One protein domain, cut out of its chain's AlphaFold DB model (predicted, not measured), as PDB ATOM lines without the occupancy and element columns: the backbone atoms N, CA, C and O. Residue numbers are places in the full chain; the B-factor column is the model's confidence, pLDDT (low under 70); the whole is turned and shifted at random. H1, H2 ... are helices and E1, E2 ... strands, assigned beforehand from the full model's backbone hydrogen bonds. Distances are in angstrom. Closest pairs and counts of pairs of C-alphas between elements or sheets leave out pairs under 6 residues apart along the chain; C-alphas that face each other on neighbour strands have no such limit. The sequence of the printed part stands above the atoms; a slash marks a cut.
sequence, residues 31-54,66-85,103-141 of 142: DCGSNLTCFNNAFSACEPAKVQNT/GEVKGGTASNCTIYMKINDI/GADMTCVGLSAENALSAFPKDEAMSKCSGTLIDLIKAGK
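Overview. This is residues 31 to 54, 66 to 85 and 103 to 141 of the 142 residues of an uncharacterized protein of Candidatus Micrarchaeota archaeon (UniProt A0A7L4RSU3). A wall of four antiparallel strands, E1 to E4, has helix H1 over E1 and E2 near one edge, while H4 sits beside the other edge, on the same face. A loop with two short helices, H2 and then H3, leads from near the end of H1 to the E4 edge. The 83 printed residues have four named helices and four named strands, in the order H1 E1 E2 E3 E4 H2 H3 H4, and the class is mixed, helices and strands. The sheet runs E1, E2, E3, E4. The whole is compact, with a radius of gyration of the C-alphas of 12.3 A and spans of 33 by 29 by 18 A.

Arrangement. The sheet has E1, residues 49 to 54, and E4, residues 105 to 109, as edge strands, and E2, residues 66 to 68, and E3, residues 77 to 85, as inner strands. It is twisted, its C-alphas lying up to 4.0 A off the best plane. E1 and E2 are antiparallel, with N 51 and O 66 2.8 A apart. E2 and E3 form a hairpin, with N 67 and O 79 2.8 A apart. E3 and E4 are antiparallel, with N 80 and O 106 2.8 A apart. H1, residues 36 to 44, is on the sheet at a height of 8.3 A, over E1 and only just over E2, with 3 of its C-alphas on E2. On the local plane it runs slantwise to E1 at 34 degrees; their closest C-alphas, of Ala 42 and Ala 49, are 6.1 A apart. H4, residues 132 to 139, is on the same face at a height of 6.0 A, over none of the strands; its closest C-alphas to E4, of Leu 133 and Asp 105, are 5.2 A apart. H3, residues 123 to 128, only grazes the sheet, with residues 125 to 128. H2, residues 113 to 116, is not on the sheet and only just touches H1, with 3 pairs of C-alphas within 8 A, the closest being Ser 44 and Ala 113 at 4.9 A. In H1, H3 and H4 every O i to N i+4 pair is within hydrogen-bond range; H2 is too short for one.

Along the chain. H1 begins at C-alpha 36 (35.205, 2.786, 21.149) and measures 12.0 A. E1 measures 17.0 A, E3 24.4 A and E4 13.8 A. H4, 10.5 A, ends at C-alpha 139 (20.383, -5.632, 45.287).

Size, cuts and confidence. The C-alphas of Asp 31 and Lys 141, the two farthest apart, are 35.1 A apart. Residues 55 to 65 and 86 to 102 are not printed, with gaps of 11.3 A and 9.0 A between the C-alphas across the cuts. Of the links that are printed whole, none is long. Mean pLDDT of the printed part is 80.9; residues 70 to 74, 112 to 125 and 141 are under 70.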
ATOM      1  N   ASP A  31      38.333  13.702  23.537       95.19
ATOM      2  CA  ASP A  31      36.965  13.369  23.144       95.19
ATOM      3  C   ASP A  31      36.982  12.311  22.035       95.19
ATOM      4  O   ASP A  31      37.413  12.583  20.913       95.19
ATOM      5  N   CYS A  32      36.547  11.092  22.351       94.38
ATOM      6  CA  CYS A  32      36.444  10.003  21.385       94.38
ATOM      7  C   CYS A  32      35.076   9.944  20.685       94.38
ATOM      8  O   CYS A  32      34.898   9.092  19.812       94.38
ATOM      9  N   GLY A  33      34.111  10.808  21.028       94.81
ATOM     10  CA  GLY A  33      32.748  10.724  20.496       94.81
ATOM     11  C   GLY A  33      32.149   9.336  20.744       94.81
ATOM     12  O   GLY A  33      32.126   8.882  21.883       94.81
ATOM     13  N   SER A  34      31.737   8.639  19.682       92.75
ATOM     14  CA  SER A  34      31.262   7.243  19.720       92.75
ATOM     15  C   SER A  34      32.321   6.197  19.340       92.75
ATOM     16  O   SER A  34      32.022   5.009  19.220       92.75
ATOM     17  N   ASN A  35      33.580   6.597  19.133       91.69
ATOM     18  CA  ASN A  35      34.640   5.692  18.698       91.69
ATOM     19  C   ASN A  35      35.221   4.901  19.884       91.69
ATOM     20  O   ASN A  35      36.146   5.353  20.563       91.69
ATOM     21  N   LEU A  36      34.712   3.684  20.098       88.38
ATOM     22  CA  LEU A  36      35.205   2.786  21.149       88.38
ATOM     23  C   LEU A  36      36.690   2.432  20.992       88.38
ATOM     24  O   LEU A  36      37.400   2.360  21.986       88.38
ATOM     25  N   THR A  37      37.204   2.279  19.769       89.94
ATOM     26  CA  THR A  37      38.635   1.999  19.547       89.94
ATOM     27  C   THR A  37      39.515   3.144  20.054       89.94
ATOM     28  O   THR A  37      40.543   2.905  20.685       89.94
ATOM     29  N   CYS A  38      39.102   4.398  19.838       91.75
ATOM     30  CA  CYS A  38      39.779   5.573  20.393       91.75
ATOM     31  C   CYS A  38      39.823   5.527  21.924       91.75
ATOM     32  O   CYS A  38      40.886   5.750  22.510       91.75
ATOM     33  N   PHE A  39      38.686   5.213  22.548       90.94
ATOM     34  CA  PHE A  39      38.557   5.162  24.000       90.94
ATOM     35  C   PHE A  39      39.377   4.017  24.601       90.94
ATOM     36  O   PHE A  39      40.102   4.229  25.565       90.94
ATOM     37  N   ASN A  40      39.353   2.836  23.981       87.50
ATOM     38  CA  ASN A  40      40.101   1.660  24.433       87.50
ATOM     39  C   ASN A  40      41.612   1.879  24.363       87.50
ATOM     40  O   ASN A  40      42.344   1.455  25.259       87.50
ATOM     41  N   ASN A  41      42.084   2.572  23.324       89.25
ATOM     42  CA  ASN A  41      43.493   2.929  23.196       89.25
ATOM     43  C   ASN A  41      43.916   3.908  24.298       89.25
ATOM     44  O   ASN A  41      44.954   3.704  24.924       89.25
ATOM     45  N   ALA A  42      43.097   4.930  24.574       89.44
ATOM     46  CA  ALA A  42      43.358   5.872  25.660       89.44
ATOM     47  C   ALA A  42      43.315   5.181  27.030       89.44
ATOM     48  O   ALA A  42      44.212   5.369  27.843       89.44
ATOM     49  N   PHE A  43      42.336   4.303  27.258       86.44
ATOM     50  CA  PHE A  43      42.241   3.518  28.482       86.44
ATOM     51  C   PHE A  43      43.459   2.608  28.691       86.44
ATOM     52  O   PHE A  43      44.017   2.575  29.785       86.44
ATOM     53  N   SER A  44      43.930   1.934  27.638       84.25
ATOM     54  CA  SER A  44      45.133   1.088  27.693       84.25
ATOM     55  C   SER A  44      46.398   1.879  28.020       84.25
ATOM     56  O   SER A  44      47.275   1.380  28.721       84.25
ATOM     57  N   ALA A  45      46.482   3.123  27.547       87.12
ATOM     58  CA  ALA A  45      47.556   4.053  27.882       87.12
ATOM     59  C   ALA A  45      47.332   4.784  29.223       87.12
ATOM     60  O   ALA A  45      48.193   5.539  29.669       87.12
ATOM     61  N   CYS A  46      46.183   4.564  29.870       86.12
ATOM     62  CA  CYS A  46      45.672   5.343  30.991       86.12
ATOM     63  C   CYS A  46      45.715   6.870  30.773       86.12
ATOM     64  O   CYS A  46      45.995   7.661  31.677       86.12
ATOM     65  N   GLU A  47      45.415   7.286  29.548       89.12
ATOM     66  CA  GLU A  47      45.305   8.681  29.153       89.12
ATOM     67  C   GLU A  47      43.868   9.181  29.346       89.12
ATOM     68  O   GLU A  47      42.919   8.445  29.052       89.12
ATOM     69  N   PRO A  48      43.670  10.433  29.797       91.12
ATOM     70  CA  PRO A  48      42.337  10.998  29.919       91.12
ATOM     71  C   PRO A  48      41.575  11.018  28.600       91.12
ATOM     72  O   PRO A  48      41.987  11.655  27.630       91.12
ATOM     73  N   ALA A  49      40.425  10.356  28.581       93.38
ATOM     74  CA  ALA A  49      39.533  10.332  27.435       93.38
ATOM     75  C   ALA A  49      38.084  10.168  27.874       93.38
ATOM     76  O   ALA A  49      37.814   9.585  28.917       93.38
ATOM     77  N   LYS A  50      37.149  10.631  27.050       94.75
ATOM     78  CA  LYS A  50      35.718  10.393  27.227       94.75
ATOM     79  C   LYS A  50      35.102   9.805  25.964       94.75
ATOM     80  O   LYS A  50      35.569  10.067  24.856       94.75
ATOM     81  N   VAL A  51      34.049   9.023  26.143       94.50
ATOM     82  CA  VAL A  51      33.265   8.405  25.076       94.50
ATOM     83  C   VAL A  51      31.790   8.475  25.439       94.50
ATOM     84  O   VAL A  51      31.417   8.393  26.610       94.50
ATOM     85  N   GLN A  52      30.948   8.612  24.429       95.38
ATOM     86  CA  GLN A  52      29.518   8.422  24.544       95.38
ATOM     87  C   GLN A  52      29.093   7.425  23.475       95.38
ATOM     88  O   GLN A  52      29.224   7.695  22.282       95.38
ATOM     89  N   ASN A  53      28.609   6.266  23.908       92.50
ATOM     90  CA  ASN A  53      28.150   5.225  23.004       92.50
ATOM     91  C   ASN A  53      26.674   4.931  23.244       92.50
ATOM     92  O   ASN A  53      26.231   4.876  24.390       92.50
ATOM     93  N   THR A  54      25.933   4.736  22.162       91.56
ATOM     94  CA  THR A  54      24.530   4.341  22.201       91.56
ATOM     95  C   THR A  54      24.426   2.972  21.559       91.56
ATOM     96  O   THR A  54      24.858   2.797  20.422       91.56
ATOM     97  N   GLY A  66      31.398   7.092  29.197       91.62
ATOM     98  CA  GLY A  66      32.625   6.592  29.802       91.62
ATOM     99  C   GLY A  66      33.674   7.692  29.861       91.62
ATOM    100  O   GLY A  66      33.806   8.473  28.922       91.62
ATOM    101  N   GLU A  67      34.439   7.743  30.943       93.00
ATOM    102  CA  GLU A  67      35.544   8.678  31.131       93.00
ATOM    103  C   GLU A  67      36.713   7.989  31.831       93.00
ATOM    104  O   GLU A  67      36.586   7.479  32.942       93.00
ATOM    105  N   VAL A  68      37.873   8.000  31.189       90.62
ATOM    106  CA  VAL A  68      39.153   7.683  31.814       90.62
ATOM    107  C   VAL A  68      39.657   8.974  32.439       90.62
ATOM    108  O   VAL A  68      39.877   9.954  31.731       90.62
ATOM    109  N   LYS A  69      39.840   8.999  33.761       85.19
ATOM    110  CA  LYS A  69      40.295  10.206  34.481       85.19
ATOM    111  C   LYS A  69      41.820  10.357  34.529       85.19
ATOM    112  O   LYS A  69      42.324  11.353  35.036       85.19
ATOM    113  N   GLY A  70      42.543   9.405  33.939       68.31
ATOM    114  CA  GLY A  70      44.004   9.351  33.929       68.31
ATOM    115  C   GLY A  70      44.607   8.999  35.288       68.31
ATOM    116  O   GLY A  70      43.980   9.138  36.337       68.31
ATOM    117  N   GLY A  71      45.838   8.497  35.259       65.75
ATOM    118  CA  GLY A  71      46.610   8.083  36.430       65.75
ATOM    119  C   GLY A  71      47.972   7.526  36.012       65.75
ATOM    120  O   GLY A  71      48.355   7.606  34.848       65.75
ATOM    121  N   THR A  72      48.724   6.931  36.937       62.53
ATOM    122  CA  THR A  72      49.845   6.054  36.553       62.53
ATOM    123  C   THR A  72      49.290   4.765  35.938       62.53
ATOM    124  O   THR A  72      48.166   4.386  36.258       62.53
ATOM    125  N   ALA A  73      50.065   4.043  35.116       60.06
ATOM    126  CA  ALA A  73      49.626   2.779  34.494       60.06
ATOM    127  C   ALA A  73      49.011   1.762  35.488       60.06
ATOM    128  O   ALA A  73      48.173   0.948  35.118       60.06
ATOM    129  N   SER A  74      49.395   1.833  36.765       63.88
ATOM    130  CA  SER A  74      48.887   1.013  37.872       63.88
ATOM    131  C   SER A  74      47.594   1.509  38.543       63.88
ATOM    132  O   SER A  74      46.980   0.742  39.276       63.88
ATOM    133  N   ASN A  75      47.168   2.755  38.319       72.06
ATOM    134  CA  ASN A  75      46.093   3.420  39.071       72.06
ATOM    135  C   ASN A  75      45.028   4.041  38.158       72.06
ATOM    136  O   ASN A  75      44.465   5.095  38.463       72.06
ATOM    137  N   CYS A  76      44.754   3.403  37.021       82.06
ATOM    138  CA  CYS A  76      43.762   3.927  36.101       82.06
ATOM    139  C   CYS A  76      42.366   3.939  36.718       82.06
ATOM    140  O   CYS A  76      41.903   2.921  37.238       82.06
ATOM    141  N   THR A  77      41.708   5.095  36.649       88.00
ATOM    142  CA  THR A  77      40.331   5.265  37.110       88.00
ATOM    143  C   THR A  77      39.417   5.441  35.911       88.00
ATOM    144  O   THR A  77      39.620   6.347  35.099       88.00
ATOM    145  N   ILE A  78      38.397   4.589  35.829       89.06
ATOM    146  CA  ILE A  78      37.317   4.706  34.854       89.06
ATOM    147  C   ILE A  78      36.056   5.120  35.587       89.06
ATOM    148  O   ILE A  78      35.672   4.502  36.575       89.06
ATOM    149  N   TYR A  79      35.389   6.127  35.054       90.62
ATOM    150  CA  TYR A  79      34.028   6.487  35.388       90.62
ATOM    151  C   TYR A  79      33.097   6.056  34.253       90.62
ATOM    152  O   TYR A  79      33.411   6.255  33.081       90.62
ATOM    153  N   MET A  80      31.954   5.476  34.594       90.44
ATOM    154  CA  MET A  80      30.899   5.113  33.656       90.44
ATOM    155  C   MET A  80      29.553   5.576  34.195       90.44
ATOM    156  O   MET A  80      29.308   5.520  35.398       90.44
ATOM    157  N   LYS A  81      28.670   6.010  33.299       91.06
ATOM    158  CA  LYS A  81      27.315   6.446  33.635       91.06
ATOM    159  C   LYS A  81      26.333   6.059  32.542       91.06
ATOM    160  O   LYS A  81      26.591   6.280  31.362       91.06
ATOM    161  N   ILE A  82      25.176   5.553  32.940       90.12
ATOM    162  CA  ILE A  82      24.022   5.392  32.061       90.12
ATOM    163  C   ILE A  82      23.371   6.767  31.907       90.12
ATOM    164  O   ILE A  82      22.694   7.251  32.812       90.12
ATOM    165  N   ASN A  83      23.598   7.437  30.782       88.88
ATOM    166  CA  ASN A  83      23.033   8.764  30.536       88.88
ATOM    167  C   ASN A  83      21.545   8.694  30.210       88.88
ATOM    168  O   ASN A  83      20.764   9.512  30.697       88.88
ATOM    169  N   ASP A  84      21.165   7.730  29.379       90.00
ATOM    170  CA  ASP A  84      19.788   7.584  28.941       90.00
ATOM    171  C   ASP A  84      19.456   6.134  28.630       90.00
ATOM    172  O   ASP A  84      20.330   5.375  28.207       90.00
ATOM    173  N   ILE A  85      18.190   5.779  28.823       88.69
ATOM    174  CA  ILE A  85      17.615   4.521  28.364       88.69
ATOM    175  C   ILE A  85      16.232   4.821  27.816       88.69
ATOM    176  O   ILE A  85      15.409   5.432  28.501       88.69
ATOM    177  N   GLY A 103      20.700   7.238  34.791       87.81
ATOM    178  CA  GLY A 103      21.546   8.080  35.627       87.81
ATOM    179  C   GLY A 103      22.460   7.301  36.567       87.81
ATOM    180  O   GLY A 103      23.337   7.936  37.153       87.81
ATOM    181  N   ALA A 104      22.301   5.975  36.674       89.25
ATOM    182  CA  ALA A 104      23.169   5.149  37.494       89.25
ATOM    183  C   ALA A 104      24.609   5.197  36.976       89.25
ATOM    184  O   ALA A 104      24.874   5.273  35.771       89.25
ATOM    185  N   ASP A 105      25.540   5.159  37.913       91.38
ATOM    186  CA  ASP A 105      26.948   5.395  37.674       91.38
ATOM    187  C   ASP A 105      27.818   4.382  38.405       91.38
ATOM    188  O   ASP A 105      27.407   3.720  39.362       91.38
ATOM    189  N   MET A 106      29.051   4.279  37.938       89.50
ATOM    190  CA  MET A 106      30.087   3.541  38.621       89.50
ATOM    191  C   MET A 106      31.458   4.134  38.347       89.50
ATOM    192  O   MET A 106      31.748   4.648  37.268       89.50
ATOM    193  N   THR A 107      32.328   4.009  39.335       89.88
ATOM    194  CA  THR A 107      33.744   4.330  39.243       89.88
ATOM    195  C   THR A 107      34.543   3.093  39.600       89.88
ATOM    196  O   THR A 107      34.325   2.509  40.658       89.88
ATOM    197  N   CYS A 108      35.481   2.720  38.738       86.56
ATOM    198  CA  CYS A 108      36.356   1.574  38.914       86.56
ATOM    199  C   CYS A 108      37.817   2.014  38.964       86.56
ATOM    200  O   CYS A 108      38.246   2.823  38.140       86.56
ATOM    201  N   VAL A 109      38.589   1.449  39.894       86.06
ATOM    202  CA  VAL A 109      40.016   1.760  40.073       86.06
ATOM    203  C   VAL A 109      40.861   0.513  39.834       86.06
ATOM    204  O   VAL A 109      40.548  -0.567  40.335       86.06
ATOM    205  N   GLY A 110      41.950   0.653  39.077       76.94
ATOM    206  CA  GLY A 110      42.926  -0.425  38.886       76.94
ATOM    207  C   GLY A 110      42.397  -1.597  38.051       76.94
ATOM    208  O   GLY A 110      42.796  -2.747  38.262       76.94
ATOM    209  N   LEU A 111      41.476  -1.324  37.121       74.31
ATOM    210  CA  LEU A 111      41.111  -2.273  36.072       74.31
ATOM    211  C   LEU A 111      42.168  -2.231  34.965       74.31
ATOM    212  O   LEU A 111      42.584  -1.153  34.545       74.31
ATOM    213  N   SER A 112      42.590  -3.398  34.483       66.69
ATOM    214  CA  SER A 112      43.396  -3.483  33.264       66.69
ATOM    215  C   SER A 112      42.524  -3.234  32.026       66.69
ATOM    216  O   SER A 112      41.314  -3.485  32.046       66.69
ATOM    217  N   ALA A 113      43.159  -2.792  30.933       60.41
ATOM    218  CA  ALA A 113      42.577  -2.680  29.589       60.41
ATOM    219  C   ALA A 113      41.731  -3.899  29.198       60.41
ATOM    220  O   ALA A 113      40.596  -3.772  28.743       60.41
ATOM    221  N   GLU A 114      42.286  -5.084  29.445       56.19
ATOM    222  CA  GLU A 114      41.690  -6.376  29.103       56.19
ATOM    223  C   GLU A 114      40.439  -6.692  29.940       56.19
ATOM    224  O   GLU A 114      39.534  -7.393  29.476       56.19
ATOM    225  N   ASN A 115      40.342  -6.120  31.146       56.31
ATOM    226  CA  ASN A 115      39.261  -6.393  32.085       56.31
ATOM    227  C   ASN A 115      38.136  -5.349  32.030       56.31
ATOM    228  O   ASN A 115      36.990  -5.716  32.236       56.31
ATOM    229  N   ALA A 116      38.369  -4.073  31.723       54.44
ATOM    230  CA  ALA A 116      37.315  -3.064  31.929       54.44
ATOM    231  C   ALA A 116      36.039  -3.244  31.086       54.44
ATOM    232  O   ALA A 116      34.948  -2.979  31.583       54.44
ATOM    233  N   LEU A 117      36.161  -3.717  29.843       52.28
ATOM    234  CA  LEU A 117      35.016  -3.890  28.931       52.28
ATOM    235  C   LEU A 117      34.424  -5.301  28.949       52.28
ATOM    236  O   LEU A 117      33.288  -5.491  28.534       52.28
ATOM    237  N   SER A 118      35.179  -6.287  29.443       53.62
ATOM    238  CA  SER A 118      34.767  -7.697  29.498       53.62
ATOM    239  C   SER A 118      34.472  -8.200  30.920       53.62
ATOM    240  O   SER A 118      34.030  -9.340  31.095       53.62
ATOM    241  N   ALA A 119      34.751  -7.396  31.955       48.88
ATOM    242  CA  ALA A 119      34.603  -7.784  33.360       48.88
ATOM    243  C   ALA A 119      33.289  -7.342  34.004       48.88
ATOM    244  O   ALA A 119      33.117  -7.569  35.197       48.88
ATOM    245  N   PHE A 120      32.337  -6.787  33.259       52.53
ATOM    246  CA  PHE A 120      30.980  -6.619  33.773       52.53
ATOM    247  C   PHE A 120      30.134  -7.857  33.441       52.53
ATOM    248  O   PHE A 120      29.988  -8.152  32.256       52.53
ATOM    249  N   PRO A 121      29.581  -8.604  34.426       52.41
ATOM    250  CA  PRO A 121      29.689  -8.513  35.887       52.41
ATOM    251  C   PRO A 121      30.483  -9.708  36.461       52.41
ATOM    252  O   PRO A 121      29.914 -10.722  36.860       52.41
ATOM    253  N   LYS A 122      31.812  -9.613  36.501       59.41
ATOM    254  CA  LYS A 122      32.689 -10.573  37.188       59.41
ATOM    255  C   LYS A 122      32.966 -10.070  38.607       59.41
ATOM    256  O   LYS A 122      33.064  -8.861  38.823       59.41
ATOM    257  N   ASP A 123      33.132 -10.979  39.566       66.38
ATOM    258  CA  ASP A 123      33.331 -10.648  40.991       66.38
ATOM    259  C   ASP A 123      34.501  -9.678  41.227       66.38
ATOM    260  O   ASP A 123      34.453  -8.823  42.113       66.38
ATOM    261  N   GLU A 124      35.525  -9.733  40.372       65.06
ATOM    262  CA  GLU A 124      36.658  -8.810  40.426       65.06
ATOM    263  C   GLU A 124      36.240  -7.350  40.169       65.06
ATOM    264  O   GLU A 124      36.659  -6.458  40.910       65.06
ATOM    265  N   ALA A 125      35.361  -7.095  39.190       64.12
ATOM    266  CA  ALA A 125      34.835  -5.755  38.922       64.12
ATOM    267  C   ALA A 125      33.983  -5.250  40.093       64.12
ATOM    268  O   ALA A 125      34.114  -4.099  40.495       64.12
ATOM    269  N   MET A 126      33.192  -6.117  40.732       71.56
ATOM    270  CA  MET A 126      32.392  -5.731  41.902       71.56
ATOM    271  C   MET A 126      33.235  -5.335  43.123       71.56
ATOM    272  O   MET A 126      32.763  -4.565  43.958       71.56
ATOM    273  N   SER A 127      34.465  -5.847  43.233       80.38
ATOM    274  CA  SER A 127      35.397  -5.494  44.315       80.38
ATOM    275  C   SER A 127      36.180  -4.200  44.056       80.38
ATOM    276  O   SER A 127      36.612  -3.540  45.000       80.38
ATOM    277  N   LYS A 128      36.351  -3.826  42.780       82.38
ATOM    278  CA  LYS A 128      37.146  -2.669  42.331       82.38
ATOM    279  C   LYS A 128      36.308  -1.474  41.877       82.38
ATOM    280  O   LYS A 128      36.870  -0.416  41.589       82.38
ATOM    281  N   CYS A 129      34.992  -1.643  41.797       85.81
ATOM    282  CA  CYS A 129      34.047  -0.620  41.377       85.81
ATOM    283  C   CYS A 129      33.107  -0.221  42.521       85.81
ATOM    284  O   CYS A 129      32.731  -1.032  43.365       85.81
ATOM    285  N   SER A 130      32.691   1.039  42.518       87.00
ATOM    286  CA  SER A 130      31.714   1.609  43.451       87.00
ATOM    287  C   SER A 130      30.762   2.536  42.704       87.00
ATOM    288  O   SER A 130      31.111   3.011  41.627       87.00
ATOM    289  N   GLY A 131      29.576   2.787  43.253       88.56
ATOM    290  CA  GLY A 131      28.572   3.667  42.653       88.56
ATOM    291  C   GLY A 131      27.193   3.025  42.606       88.56
ATOM    292  O   GLY A 131      27.032   1.833  42.877       88.56
ATOM    293  N   THR A 132      26.203   3.828  42.233       88.88
ATOM    294  CA  THR A 132      24.789   3.433  42.249       88.88
ATOM    295  C   THR A 132      24.512   2.214  41.371       88.88
ATOM    296  O   THR A 132      23.743   1.343  41.762       88.88
ATOM    297  N   LEU A 133      25.195   2.073  40.231       85.12
ATOM    298  CA  LEU A 133      25.041   0.908  39.359       85.12
ATOM    299  C   LEU A 133      25.524  -0.389  40.028       85.12
ATOM    300  O   LEU A 133      24.915  -1.440  39.846       85.12
ATOM    301  N   ILE A 134      26.584  -0.327  40.841       85.50
ATOM    302  CA  ILE A 134      27.076  -1.486  41.602       85.50
ATOM    303  C   ILE A 134      26.096  -1.865  42.712       85.50
ATOM    304  O   ILE A 134      25.857  -3.054  42.927       85.50
ATOM    305  N   ASP A 135      25.515  -0.880  43.394       87.19
ATOM    306  CA  ASP A 135      24.528  -1.117  44.451       87.19
ATOM    307  C   ASP A 135      23.263  -1.775  43.888       87.19
ATOM    308  O   ASP A 135      22.760  -2.745  44.455       87.19
ATOM    309  N   LEU A 136      22.813  -1.325  42.714       84.88
ATOM    310  CA  LEU A 136      21.698  -1.921  41.978       84.88
ATOM    311  C   LEU A 136      21.970  -3.377  41.583       84.88
ATOM    312  O   LEU A 136      21.117  -4.242  41.780       84.88
ATOM    313  N   ILE A 137      23.171  -3.670  41.071       81.69
ATOM    314  CA  ILE A 137      23.577  -5.040  40.722       81.69
ATOM    315  C   ILE A 137      23.598  -5.939  41.964       81.69
ATOM    316  O   ILE A 137      23.201  -7.099  41.877       81.69
ATOM    317  N   LYS A 138      24.061  -5.431  43.113       81.44
ATOM    318  CA  LYS A 138      24.067  -6.185  44.377       81.44
ATOM    319  C   LYS A 138      22.649  -6.484  44.853       81.44
ATOM    320  O   LYS A 138      22.364  -7.638  45.145       81.44
ATOM    321  N   ALA A 139      21.773  -5.481  44.861       82.81
ATOM    322  CA  ALA A 139      20.383  -5.632  45.287       82.81
ATOM    323  C   ALA A 139      19.590  -6.610  44.406       82.81
ATOM    324  O   ALA A 139      18.714  -7.305  44.897       82.81
ATOM    325  N   GLY A 140      19.902  -6.697  43.107       72.25
ATOM    326  CA  GLY A 140      19.260  -7.651  42.197       72.25
ATOM    327  C   GLY A 140      19.746  -9.103  42.318       72.25
ATOM    328  O   GLY A 140      19.187  -9.971  41.652       72.25
ATOM    329  N   LYS A 141      20.799  -9.374  43.104       61.47
ATOM    330  CA  LYS A 141      21.308 -10.735  43.367       61.47
ATOM    331  C   LYS A 141      20.723 -11.370  44.639       61.47
ATOM    332  O   LYS A 141      20.994 -12.548  44.871       61.47
TER     333      LYS A 141